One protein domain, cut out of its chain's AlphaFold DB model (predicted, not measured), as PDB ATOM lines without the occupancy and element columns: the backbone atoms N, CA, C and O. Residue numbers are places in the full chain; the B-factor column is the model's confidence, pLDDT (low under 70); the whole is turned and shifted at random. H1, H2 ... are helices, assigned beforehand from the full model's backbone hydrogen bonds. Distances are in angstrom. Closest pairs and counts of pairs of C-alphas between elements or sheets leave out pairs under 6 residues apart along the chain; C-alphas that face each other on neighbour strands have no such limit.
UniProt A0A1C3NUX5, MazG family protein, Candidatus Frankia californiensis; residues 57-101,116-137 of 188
ATOM      1  N   ALA A  57     -20.474 -35.147 -40.832       93.31
ATOM      2  CA  ALA A  57     -19.985 -35.355 -39.469       93.31
ATOM      3  C   ALA A  57     -18.859 -36.410 -39.406       93.31
ATOM      4  O   ALA A  57     -17.925 -36.284 -38.605       93.31
ATOM      5  N   LEU A  58     -18.920 -37.441 -40.255       95.06
ATOM      6  CA  LEU A  58     -17.865 -38.439 -40.419       95.06
ATOM      7  C   LEU A  58     -16.586 -37.859 -40.993       95.06
ATOM      8  O   LEU A  58     -15.548 -37.967 -40.333       95.06
ATOM      9  N   ALA A  59     -16.674 -37.191 -42.137       95.31
ATOM     10  CA  ALA A  59     -15.547 -36.501 -42.745       95.31
ATOM     11  C   ALA A  59     -14.914 -35.515 -41.751       95.31
ATOM     12  O   ALA A  59     -13.718 -35.600 -41.464       95.31
ATOM     13  N   ALA A  60     -15.726 -34.676 -41.103       94.25
ATOM     14  CA  ALA A  60     -15.240 -33.699 -40.139       94.25
ATOM     15  C   ALA A  60     -14.515 -34.358 -38.958       94.25
ATOM     16  O   ALA A  60     -13.458 -33.895 -38.530       94.25
ATOM     17  N   LYS A  61     -15.050 -35.460 -38.420       93.06
ATOM     18  CA  LYS A  61     -14.426 -36.170 -37.296       93.06
ATOM     19  C   LYS A  61     -13.093 -36.802 -37.693       93.06
ATOM     20  O   LYS A  61     -12.146 -36.713 -36.912       93.06
ATOM     21  N   LEU A  62     -13.010 -37.412 -38.875       93.50
ATOM     22  CA  LEU A  62     -11.771 -38.000 -39.389       93.50
ATOM     23  C   LEU A  62     -10.699 -36.923 -39.598       93.50
ATOM     24  O   LEU A  62      -9.602 -37.052 -39.058       93.50
ATOM     25  N   GLN A  63     -11.055 -35.814 -40.249       94.00
ATOM     26  CA  GLN A  63     -10.167 -34.664 -40.439       94.00
ATOM     27  C   GLN A  63      -9.707 -34.067 -39.097       94.00
ATOM     28  O   GLN A  63      -8.517 -33.817 -38.915       94.00
ATOM     29  N   LYS A  64     -10.609 -33.911 -38.105       91.44
ATOM     30  CA  LYS A  64     -10.248 -33.439 -36.747       91.44
ATOM     31  C   LYS A  64      -9.173 -34.313 -36.126       91.44
ATOM     32  O   LYS A  64      -8.242 -33.795 -35.519       91.44
ATOM     33  N   ARG A  65      -9.316 -35.633 -36.242       90.94
ATOM     34  CA  ARG A  65      -8.373 -36.571 -35.635       90.94
ATOM     35  C   ARG A  65      -7.034 -36.611 -36.355       90.94
ATOM     36  O   ARG A  65      -6.022 -36.652 -35.669       90.94
ATOM     37  N   ALA A  66      -7.035 -36.558 -37.685       91.00
ATOM     38  CA  ALA A  66      -5.811 -36.479 -38.477       91.00
ATOM     39  C   ALA A  66      -4.989 -35.237 -38.091       91.00
ATOM     40  O   ALA A  66      -3.837 -35.359 -37.684       91.00
ATOM     41  N   VAL A  67      -5.615 -34.056 -38.087       90.69
ATOM     42  CA  VAL A  67      -4.946 -32.802 -37.698       90.69
ATOM     43  C   VAL A  67      -4.479 -32.841 -36.241       90.69
ATOM     44  O   VAL A  67      -3.370 -32.414 -35.938       90.69
ATOM     45  N   LYS A  68      -5.281 -33.410 -35.327       87.38
ATOM     46  CA  LYS A  68      -4.927 -33.526 -33.901       87.38
ATOM     47  C   LYS A  68      -3.621 -34.296 -33.668       87.38
ATOM     48  O   LYS A  68      -2.920 -33.994 -32.708       87.38
ATOM     49  N   VAL A  69      -3.301 -35.280 -34.509       88.56
ATOM     50  CA  VAL A  69      -2.045 -36.048 -34.409       88.56
ATOM     51  C   VAL A  69      -0.919 -35.481 -35.277       88.56
ATOM     52  O   VAL A  69       0.128 -36.108 -35.396       88.56
ATOM     53  N   GLY A  70      -1.122 -34.303 -35.872       86.88
ATOM     54  CA  GLY A  70      -0.113 -33.597 -36.656       86.88
ATOM     55  C   GLY A  70      -0.086 -33.942 -38.144       86.88
ATOM     56  O   GLY A  70       0.889 -33.589 -38.798       86.88
ATOM     57  N   VAL A  71      -1.114 -34.604 -38.699       89.31
ATOM     58  CA  VAL A  71      -1.206 -34.784 -40.161       89.31
ATOM     59  C   VAL A  71      -1.378 -33.406 -40.819       89.31
ATOM     60  O   VAL A  71      -2.354 -32.716 -40.501       89.31
ATOM     61  N   PRO A  72      -0.467 -33.005 -41.726       88.06
ATOM     62  CA  PRO A  72      -0.565 -31.751 -42.465       88.06
ATOM     63  C   PRO A  72      -1.848 -31.657 -43.301       88.06
ATOM     64  O   PRO A  72      -2.351 -32.657 -43.814       88.06
ATOM     65  N   LEU A  73      -2.395 -30.448 -43.439       82.88
ATOM     66  CA  LEU A  73      -3.675 -30.221 -44.121       82.88
ATOM     67  C   LEU A  73      -3.624 -30.527 -45.622       82.88
ATOM     68  O   LEU A  73      -4.609 -31.005 -46.179       82.88
ATOM     69  N   ASP A  74      -2.472 -30.311 -46.249       82.06
ATOM     70  CA  ASP A  74      -2.196 -30.696 -47.630       82.06
ATOM     71  C   ASP A  74      -2.365 -32.201 -47.855       82.06
ATOM     72  O   ASP A  74      -2.948 -32.620 -48.857       82.06
ATOM     73  N   LEU A  75      -1.930 -33.020 -46.892       85.69
ATOM     74  CA  LEU A  75      -2.111 -34.470 -46.939       85.69
ATOM     75  C   LEU A  75      -3.549 -34.884 -46.630       85.69
ATOM     76  O   LEU A  75      -4.026 -35.866 -47.188       85.69
ATOM     77  N   VAL A  76      -4.265 -34.131 -45.787       84.00
ATOM     78  CA  VAL A  76      -5.700 -34.373 -45.550       84.00
ATOM     79  C   VAL A  76      -6.497 -34.235 -46.849       84.00
ATOM     80  O   VAL A  76      -7.457 -34.974 -47.042       84.00
ATOM     81  N   LEU A  77      -6.095 -33.329 -47.742       80.69
ATOM     82  CA  LEU A  77      -6.738 -33.118 -49.040       80.69
ATOM     83  C   LEU A  77      -6.086 -33.885 -50.196       80.69
ATOM     84  O   LEU A  77      -6.581 -33.812 -51.314       80.69
ATOM     85  N   SER A  78      -4.972 -34.585 -49.956       75.88
ATOM     86  CA  SER A  78      -4.101 -35.121 -51.016       75.88
ATOM     87  C   SER A  78      -3.710 -34.073 -52.076       75.88
ATOM     88  O   SER A  78      -3.467 -34.414 -53.230       75.88
ATOM     89  N   ALA A  79      -3.660 -32.791 -51.700       67.69
ATOM     90  CA  ALA A  79      -3.661 -31.667 -52.640       67.69
ATOM     91  C   ALA A  79      -2.329 -30.903 -52.733       67.69
ATOM     92  O   ALA A  79      -2.258 -29.830 -53.344       67.69
ATOM     93  N   GLY A  80      -1.271 -31.429 -52.107       74.25
ATOM     94  CA  GLY A  80      -0.004 -30.708 -51.964       74.25
ATOM     95  C   GLY A  80      -0.196 -29.374 -51.229       74.25
ATOM     96  O   GLY A  80      -1.194 -29.181 -50.549       74.25
ATOM     97  N   GLN A  81       0.729 -28.424 -51.386       70.12
ATOM     98  CA  GLN A  81       0.803 -27.161 -50.618       70.12
ATOM     99  C   GLN A  81      -0.374 -26.169 -50.822       70.12
ATOM    100  O   GLN A  81      -0.276 -25.008 -50.428       70.12
ATOM    101  N   SER A  82      -1.470 -26.596 -51.443       78.44
ATOM    102  CA  SER A  82      -2.642 -25.777 -51.753       78.44
ATOM    103  C   SER A  82      -3.506 -25.526 -50.513       78.44
ATOM    104  O   SER A  82      -3.704 -26.410 -49.673       78.44
ATOM    105  N   SER A  83      -4.085 -24.331 -50.411       86.38
ATOM    106  CA  SER A  83      -5.082 -24.022 -49.381       86.38
ATOM    107  C   SER A  83      -6.403 -24.769 -49.639       86.38
ATOM    108  O   SER A  83      -6.748 -25.025 -50.794       86.38
ATOM    109  N   PRO A  84      -7.223 -25.078 -48.615       86.88
ATOM    110  CA  PRO A  84      -8.489 -25.787 -48.835       86.88
ATOM    111  C   PRO A  84      -9.460 -25.090 -49.794       86.88
ATOM    112  O   PRO A  84     -10.202 -25.766 -50.502       86.88
ATOM    113  N   ALA A  85      -9.440 -23.756 -49.858       90.00
ATOM    114  CA  ALA A  85     -10.253 -23.000 -50.807       90.00
ATOM    115  C   ALA A  85      -9.814 -23.234 -52.264       90.00
ATOM    116  O   ALA A  85     -10.661 -23.455 -53.129       90.00
ATOM    117  N   GLU A  86      -8.505 -23.240 -52.533       91.12
ATOM    118  CA  GLU A  86      -7.959 -23.531 -53.867       91.12
ATOM    119  C   GLU A  86      -8.280 -24.960 -54.302       91.12
ATOM    120  O   GLU A  86      -8.640 -25.185 -55.455       91.12
ATOM    121  N   VAL A  87      -8.227 -25.918 -53.373       91.25
ATOM    122  CA  VAL A  87      -8.586 -27.315 -53.650       91.25
ATOM    123  C   VAL A  87     -10.056 -27.445 -54.031       91.25
ATOM    124  O   VAL A  87     -10.374 -28.091 -55.026       91.25
ATOM    125  N   VAL A  88     -10.956 -26.796 -53.286       94.06
ATOM    126  CA  VAL A  88     -12.388 -26.768 -53.621       94.06
ATOM    127  C   VAL A  88     -12.611 -26.154 -55.006       94.06
ATOM    128  O   VAL A  88     -13.344 -26.727 -55.811       94.06
ATOM    129  N   ALA A  89     -11.963 -25.026 -55.311       93.75
ATOM    130  CA  ALA A  89     -12.088 -24.370 -56.612       93.75
ATOM    131  C   ALA A  89     -11.564 -25.247 -57.764       93.75
ATOM    132  O   ALA A  89     -12.222 -25.361 -58.799       93.75
ATOM    133  N   GLY A  90     -10.413 -25.901 -57.572       92.06
ATOM    134  CA  GLY A  90      -9.821 -26.817 -58.546       92.06
ATOM    135  C   GLY A  90     -10.727 -28.012 -58.835       92.06
ATOM    136  O   GLY A  90     -11.091 -28.237 -59.989       92.06
ATOM    137  N   LEU A  91     -11.176 -28.707 -57.784       91.56
ATOM    138  CA  LEU A  91     -12.068 -29.865 -57.900       91.56
ATOM    139  C   LEU A  91     -13.410 -29.501 -58.545       91.56
ATOM    140  O   LEU A  91     -13.907 -30.249 -59.386       91.56
ATOM    141  N   ALA A  92     -13.985 -28.344 -58.205       92.75
ATOM    142  CA  ALA A  92     -15.207 -27.859 -58.842       92.75
ATOM    143  C   ALA A  92     -15.001 -27.599 -60.346       92.75
ATOM    144  O   ALA A  92     -15.849 -27.972 -61.159       92.75
ATOM    145  N   GLY A  93     -13.865 -27.008 -60.732       92.00
ATOM    146  CA  GLY A  93     -13.517 -26.771 -62.133       92.00
ATOM    147  C   GLY A  93     -13.236 -28.055 -62.921       92.00
ATOM    148  O   GLY A  93     -13.634 -28.164 -64.082       92.00
ATOM    149  N   ASP A  94     -12.574 -29.038 -62.307       89.69
ATOM    150  CA  ASP A  94     -12.385 -30.368 -62.893       89.69
ATOM    151  C   ASP A  94     -13.729 -31.076 -63.098       89.69
ATOM    152  O   ASP A  94     -13.973 -31.625 -64.174       89.69
ATOM    153  N   LEU A  95     -14.617 -31.027 -62.098       88.94
ATOM    154  CA  LEU A  95     -15.944 -31.637 -62.167       88.94
ATOM    155  C   LEU A  95     -16.799 -31.002 -63.267       88.94
ATOM    156  O   LEU A  95     -17.374 -31.737 -64.062       88.94
ATOM    157  N   ALA A  96     -16.817 -29.670 -63.370       89.81
ATOM    158  CA  ALA A  96     -17.536 -28.962 -64.432       89.81
ATOM    159  C   ALA A  96     -17.063 -29.399 -65.831       89.81
ATOM    160  O   ALA A  96     -17.867 -29.758 -66.690       89.81
ATOM    161  N   ARG A  97     -15.740 -29.481 -66.040       87.00
ATOM    162  CA  ARG A  97     -15.162 -29.985 -67.299       87.00
ATOM    163  C   ARG A  97     -15.521 -31.443 -67.581       87.00
ATOM    164  O   ARG A  97     -15.646 -31.826 -68.745       87.00
ATOM    165  N   ALA A  98     -15.635 -32.267 -66.543       84.81
ATOM    166  CA  ALA A  98     -16.026 -33.663 -66.683       84.81
ATOM    167  C   ALA A  98     -17.508 -33.804 -67.060       84.81
ATOM    168  O   ALA A  98     -17.834 -34.658 -67.884       84.81
ATOM    169  N   THR A  99     -18.386 -32.962 -66.506       81.06
ATOM    170  CA  THR A  99     -19.830 -32.982 -66.791       81.06
ATOM    171  C   THR A  99     -20.202 -32.359 -68.134       81.06
ATOM    172  O   THR A  99     -21.183 -32.787 -68.732       81.06
ATOM    173  N   ASP A 100     -19.415 -31.407 -68.641       81.31
ATOM    174  CA  ASP A 100     -19.627 -30.804 -69.968       81.31
ATOM    175  C   ASP A 100     -19.256 -31.748 -71.125       81.31
ATOM    176  O   ASP A 100     -19.582 -31.497 -72.290       81.31
ATOM    177  N   ARG A 101     -18.561 -32.855 -70.836       72.62
ATOM    178  CA  ARG A 101     -18.242 -33.867 -71.842       72.62
ATOM    179  C   ARG A 101     -19.512 -34.659 -72.187       72.62
ATOM    180  O   ARG A 101     -20.179 -35.143 -71.275       72.62
ATOM    181  N   ALA A 116     -16.807 -39.575 -61.902       81.75
ATOM    182  CA  ALA A 116     -17.628 -38.466 -61.426       81.75
ATOM    183  C   ALA A 116     -18.022 -38.597 -59.944       81.75
ATOM    184  O   ALA A 116     -17.964 -37.618 -59.206       81.75
ATOM    185  N   GLU A 117     -18.397 -39.798 -59.494       84.25
ATOM    186  CA  GLU A 117     -18.744 -40.063 -58.092       84.25
ATOM    187  C   GLU A 117     -17.556 -39.792 -57.160       84.25
ATOM    188  O   GLU A 117     -17.715 -39.105 -56.151       84.25
ATOM    189  N   THR A 118     -16.356 -40.253 -57.530       87.56
ATOM    190  CA  THR A 118     -15.122 -39.976 -56.779       87.56
ATOM    191  C   THR A 118     -14.847 -38.475 -56.701       87.56
ATOM    192  O   THR A 118     -14.635 -37.950 -55.612       87.56
ATOM    193  N   MET A 119     -14.944 -37.761 -57.827       89.50
ATOM    194  CA  MET A 119     -14.711 -36.312 -57.869       89.50
ATOM    195  C   MET A 119     -15.703 -35.526 -57.005       89.50
ATOM    196  O   MET A 119     -15.319 -34.578 -56.320       89.50
ATOM    197  N   ILE A 120     -16.981 -35.922 -57.005       92.81
ATOM    198  CA  ILE A 120     -17.996 -35.329 -56.124       92.81
ATOM    199  C   ILE A 120     -17.651 -35.610 -54.657       92.81
ATOM    200  O   ILE A 120     -17.738 -34.708 -53.823       92.81
ATOM    201  N   GLY A 121     -17.235 -36.837 -54.338       93.12
ATOM    202  CA  GLY A 121     -16.787 -37.216 -52.999       93.12
ATOM    203  C   GLY A 121     -15.623 -36.356 -52.505       93.12
ATOM    204  O   GLY A 121     -15.698 -35.802 -51.406       93.12
ATOM    205  N   ASP A 122     -14.594 -36.183 -53.333       92.69
ATOM    206  CA  ASP A 122     -13.414 -35.375 -53.018       92.69
ATOM    207  C   ASP A 122     -13.777 -33.897 -52.825       92.69
ATOM    208  O   ASP A 122     -13.340 -33.268 -51.857       92.69
ATOM    209  N   LEU A 123     -14.649 -33.352 -53.683       94.69
ATOM    210  CA  LEU A 123     -15.147 -31.981 -53.557       94.69
ATOM    211  C   LEU A 123     -15.893 -31.773 -52.232       94.69
ATOM    212  O   LEU A 123     -15.632 -30.806 -51.513       94.69
ATOM    213  N   LEU A 124     -16.802 -32.687 -51.879       96.06
ATOM    214  CA  LEU A 124     -17.543 -32.625 -50.619       96.06
ATOM    215  C   LEU A 124     -16.604 -32.764 -49.413       96.06
ATOM    216  O   LEU A 124     -16.755 -32.042 -48.426       96.06
ATOM    217  N   PHE A 125     -15.609 -33.649 -49.487       95.31
ATOM    218  CA  PHE A 125     -14.620 -33.828 -48.425       95.31
ATOM    219  C   PHE A 125     -13.751 -32.575 -48.230       95.31
ATOM    220  O   PHE A 125     -13.522 -32.154 -47.089       95.31
ATOM    221  N   ALA A 126     -13.326 -31.931 -49.319       95.12
ATOM    222  CA  ALA A 126     -12.595 -30.669 -49.279       95.12
ATOM    223  C   ALA A 126     -13.452 -29.523 -48.713       95.12
ATOM    224  O   ALA A 126     -12.989 -28.770 -47.852       95.12
ATOM    225  N   ALA A 127     -14.729 -29.443 -49.100       96.19
ATOM    226  CA  ALA A 127     -15.670 -28.454 -48.573       96.19
ATOM    227  C   ALA A 127     -15.887 -28.598 -47.053       96.19
ATOM    228  O   ALA A 127     -15.967 -27.596 -46.339       96.19
ATOM    229  N   VAL A 128     -15.916 -29.830 -46.528       96.44
ATOM    230  CA  VAL A 128     -15.958 -30.091 -45.076       96.44
ATOM    231  C   VAL A 128     -14.729 -29.510 -44.377       96.44
ATOM    232  O   VAL A 128     -14.865 -28.916 -43.303       96.44
ATOM    233  N   LEU A 129     -13.536 -29.647 -44.963       94.12
ATOM    234  CA  LEU A 129     -12.322 -29.093 -44.365       94.12
ATOM    235  C   LEU A 129     -12.346 -27.563 -44.365       94.12
ATOM    236  O   LEU A 129     -12.008 -26.948 -43.353       94.12
ATOM    237  N   LEU A 130     -12.794 -26.965 -45.471       94.50
ATOM    238  CA  LEU A 130     -12.958 -25.519 -45.592       94.50
ATOM    239  C   LEU A 130     -13.939 -24.975 -44.541       94.50
ATOM    240  O   LEU A 130     -13.609 -24.030 -43.825       94.50
ATOM    241  N   ALA A 131     -15.102 -25.616 -44.369       94.62
ATOM    242  CA  ALA A 131     -16.070 -25.245 -43.335       94.62
ATOM    243  C   ALA A 131     -15.451 -25.294 -41.928       94.62
ATOM    244  O   ALA A 131     -15.620 -24.372 -41.132       94.62
ATOM    245  N   ARG A 132     -14.660 -26.333 -41.634       92.25
ATOM    246  CA  ARG A 132     -13.973 -26.470 -40.341       92.25
ATOM    247  C   ARG A 132     -12.934 -25.382 -40.103       92.25
ATOM    248  O   ARG A 132     -12.825 -24.915 -38.973       92.25
ATOM    249  N   GLN A 133     -12.175 -24.989 -41.125       90.88
ATOM    250  CA  GLN A 133     -11.238 -23.867 -41.015       90.88
ATOM    251  C   GLN A 133     -11.957 -22.543 -40.746       90.88
ATOM    252  O   GLN A 133     -11.439 -21.715 -40.004       90.88
ATOM    253  N   ALA A 134     -13.169 -22.381 -41.278       92.81
ATOM    254  CA  ALA A 134     -14.039 -21.244 -40.986       92.81
ATOM    255  C   ALA A 134     -14.751 -21.337 -39.618       92.81
ATOM    256  O   ALA A 134     -15.549 -20.465 -39.286       92.81
ATOM    257  N   GLY A 135     -14.505 -22.385 -38.820       91.75
ATOM    258  CA  GLY A 135     -15.172 -22.592 -37.529       91.75
ATOM    259  C   GLY A 135     -16.640 -23.022 -37.639       91.75
ATOM    260  O   GLY A 135     -17.376 -22.945 -36.657       91.75
ATOM    261  N   VAL A 136     -17.074 -23.483 -38.813       94.00
ATOM    262  CA  VAL A 136     -18.455 -23.885 -39.101       94.00
ATOM    263  C   VAL A 136     -18.599 -25.406 -39.014       94.00
ATOM    264  O   VAL A 136     -17.769 -26.153 -39.533       94.00
ATOM    265  N   ASP A 137     -19.678 -25.886 -38.386       93.50
ATOM    266  CA  ASP A 137     -20.080 -27.295 -38.468       93.50
ATOM    267  C   ASP A 137     -20.735 -27.558 -39.842       93.50
ATOM    268  O   ASP A 137     -21.828 -27.041 -40.103       93.50
TER     269      ASP A 137
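This is residues 57 to 101 and 116 to 137 of the 188 residues of the protein "MazG family protein" of Candidatus Frankia californiensis (UniProt A0A1C3NUX5). The longest helix, H4, lies side by side with H3, running opposite ways, and H1 packs steeply across residues 125 to 132 of H4. The chain folds back from H1 to H3 through the short helix H2. The printed part has 67 residues with four named helices in the order H1, H2, H3, H4 and no named strand, an all-helix domain. It is compact, with a radius of gyration of the C-alphas of 12.2 A, yet elongated in outline, spanning 41 by 24 by 19 A.

Find C-alpha 116 at (-17.628, -38.466, -61.426); from there H4, residues 116 to 133, runs 25.9 A to C-alpha 133 at (-11.238, -23.867, -41.015). H3, residues 84 to 99, is 22.4 A long. Look at C-alpha 57 at (-19.985, -35.355, -39.469) for the beginning of H1, residues 57 to 68, 16.2 A long. H2 is residues 73 to 76, 4.8 A.

Start at H4, which touches H3 at a shallow tilt of 21 degrees, opposite ways; their closest C-alphas, of Pro 84 and Leu 130, are 5.5 A apart. With residues 125 to 132 alone, H4 touches residues 59 to 63 of H1, the same way at a steep tilt of 60 degrees; the closest C-alphas, of Ala 60 and Val 128, are 6.2 A apart. H1 and H2 only just touch, with 3 pairs of C-alphas within 8 A, the closest being Gln 63 and Val 76 at 6.8 A. H1 and H3 are apart, as are H2 and H4; H2 and H3 are only just apart, closest 8.1 A. In H1, H3 and H4 every O i to N i+4 pair is within hydrogen-bond range; H2 is too short for one.

The C-alphas farthest apart are those of Val 69 and Arg 101, 40.8 A. Residues 102 to 115 are not printed, and C-alphas 101 and 116 stand 11.4 A apart across that cut, in the link from H3 to H4. The link from H1 to H2 is tight and that from H2 to H3 short. The mean pLDDT of the printed part is 88.9; look at residue 79 for the one value under 70.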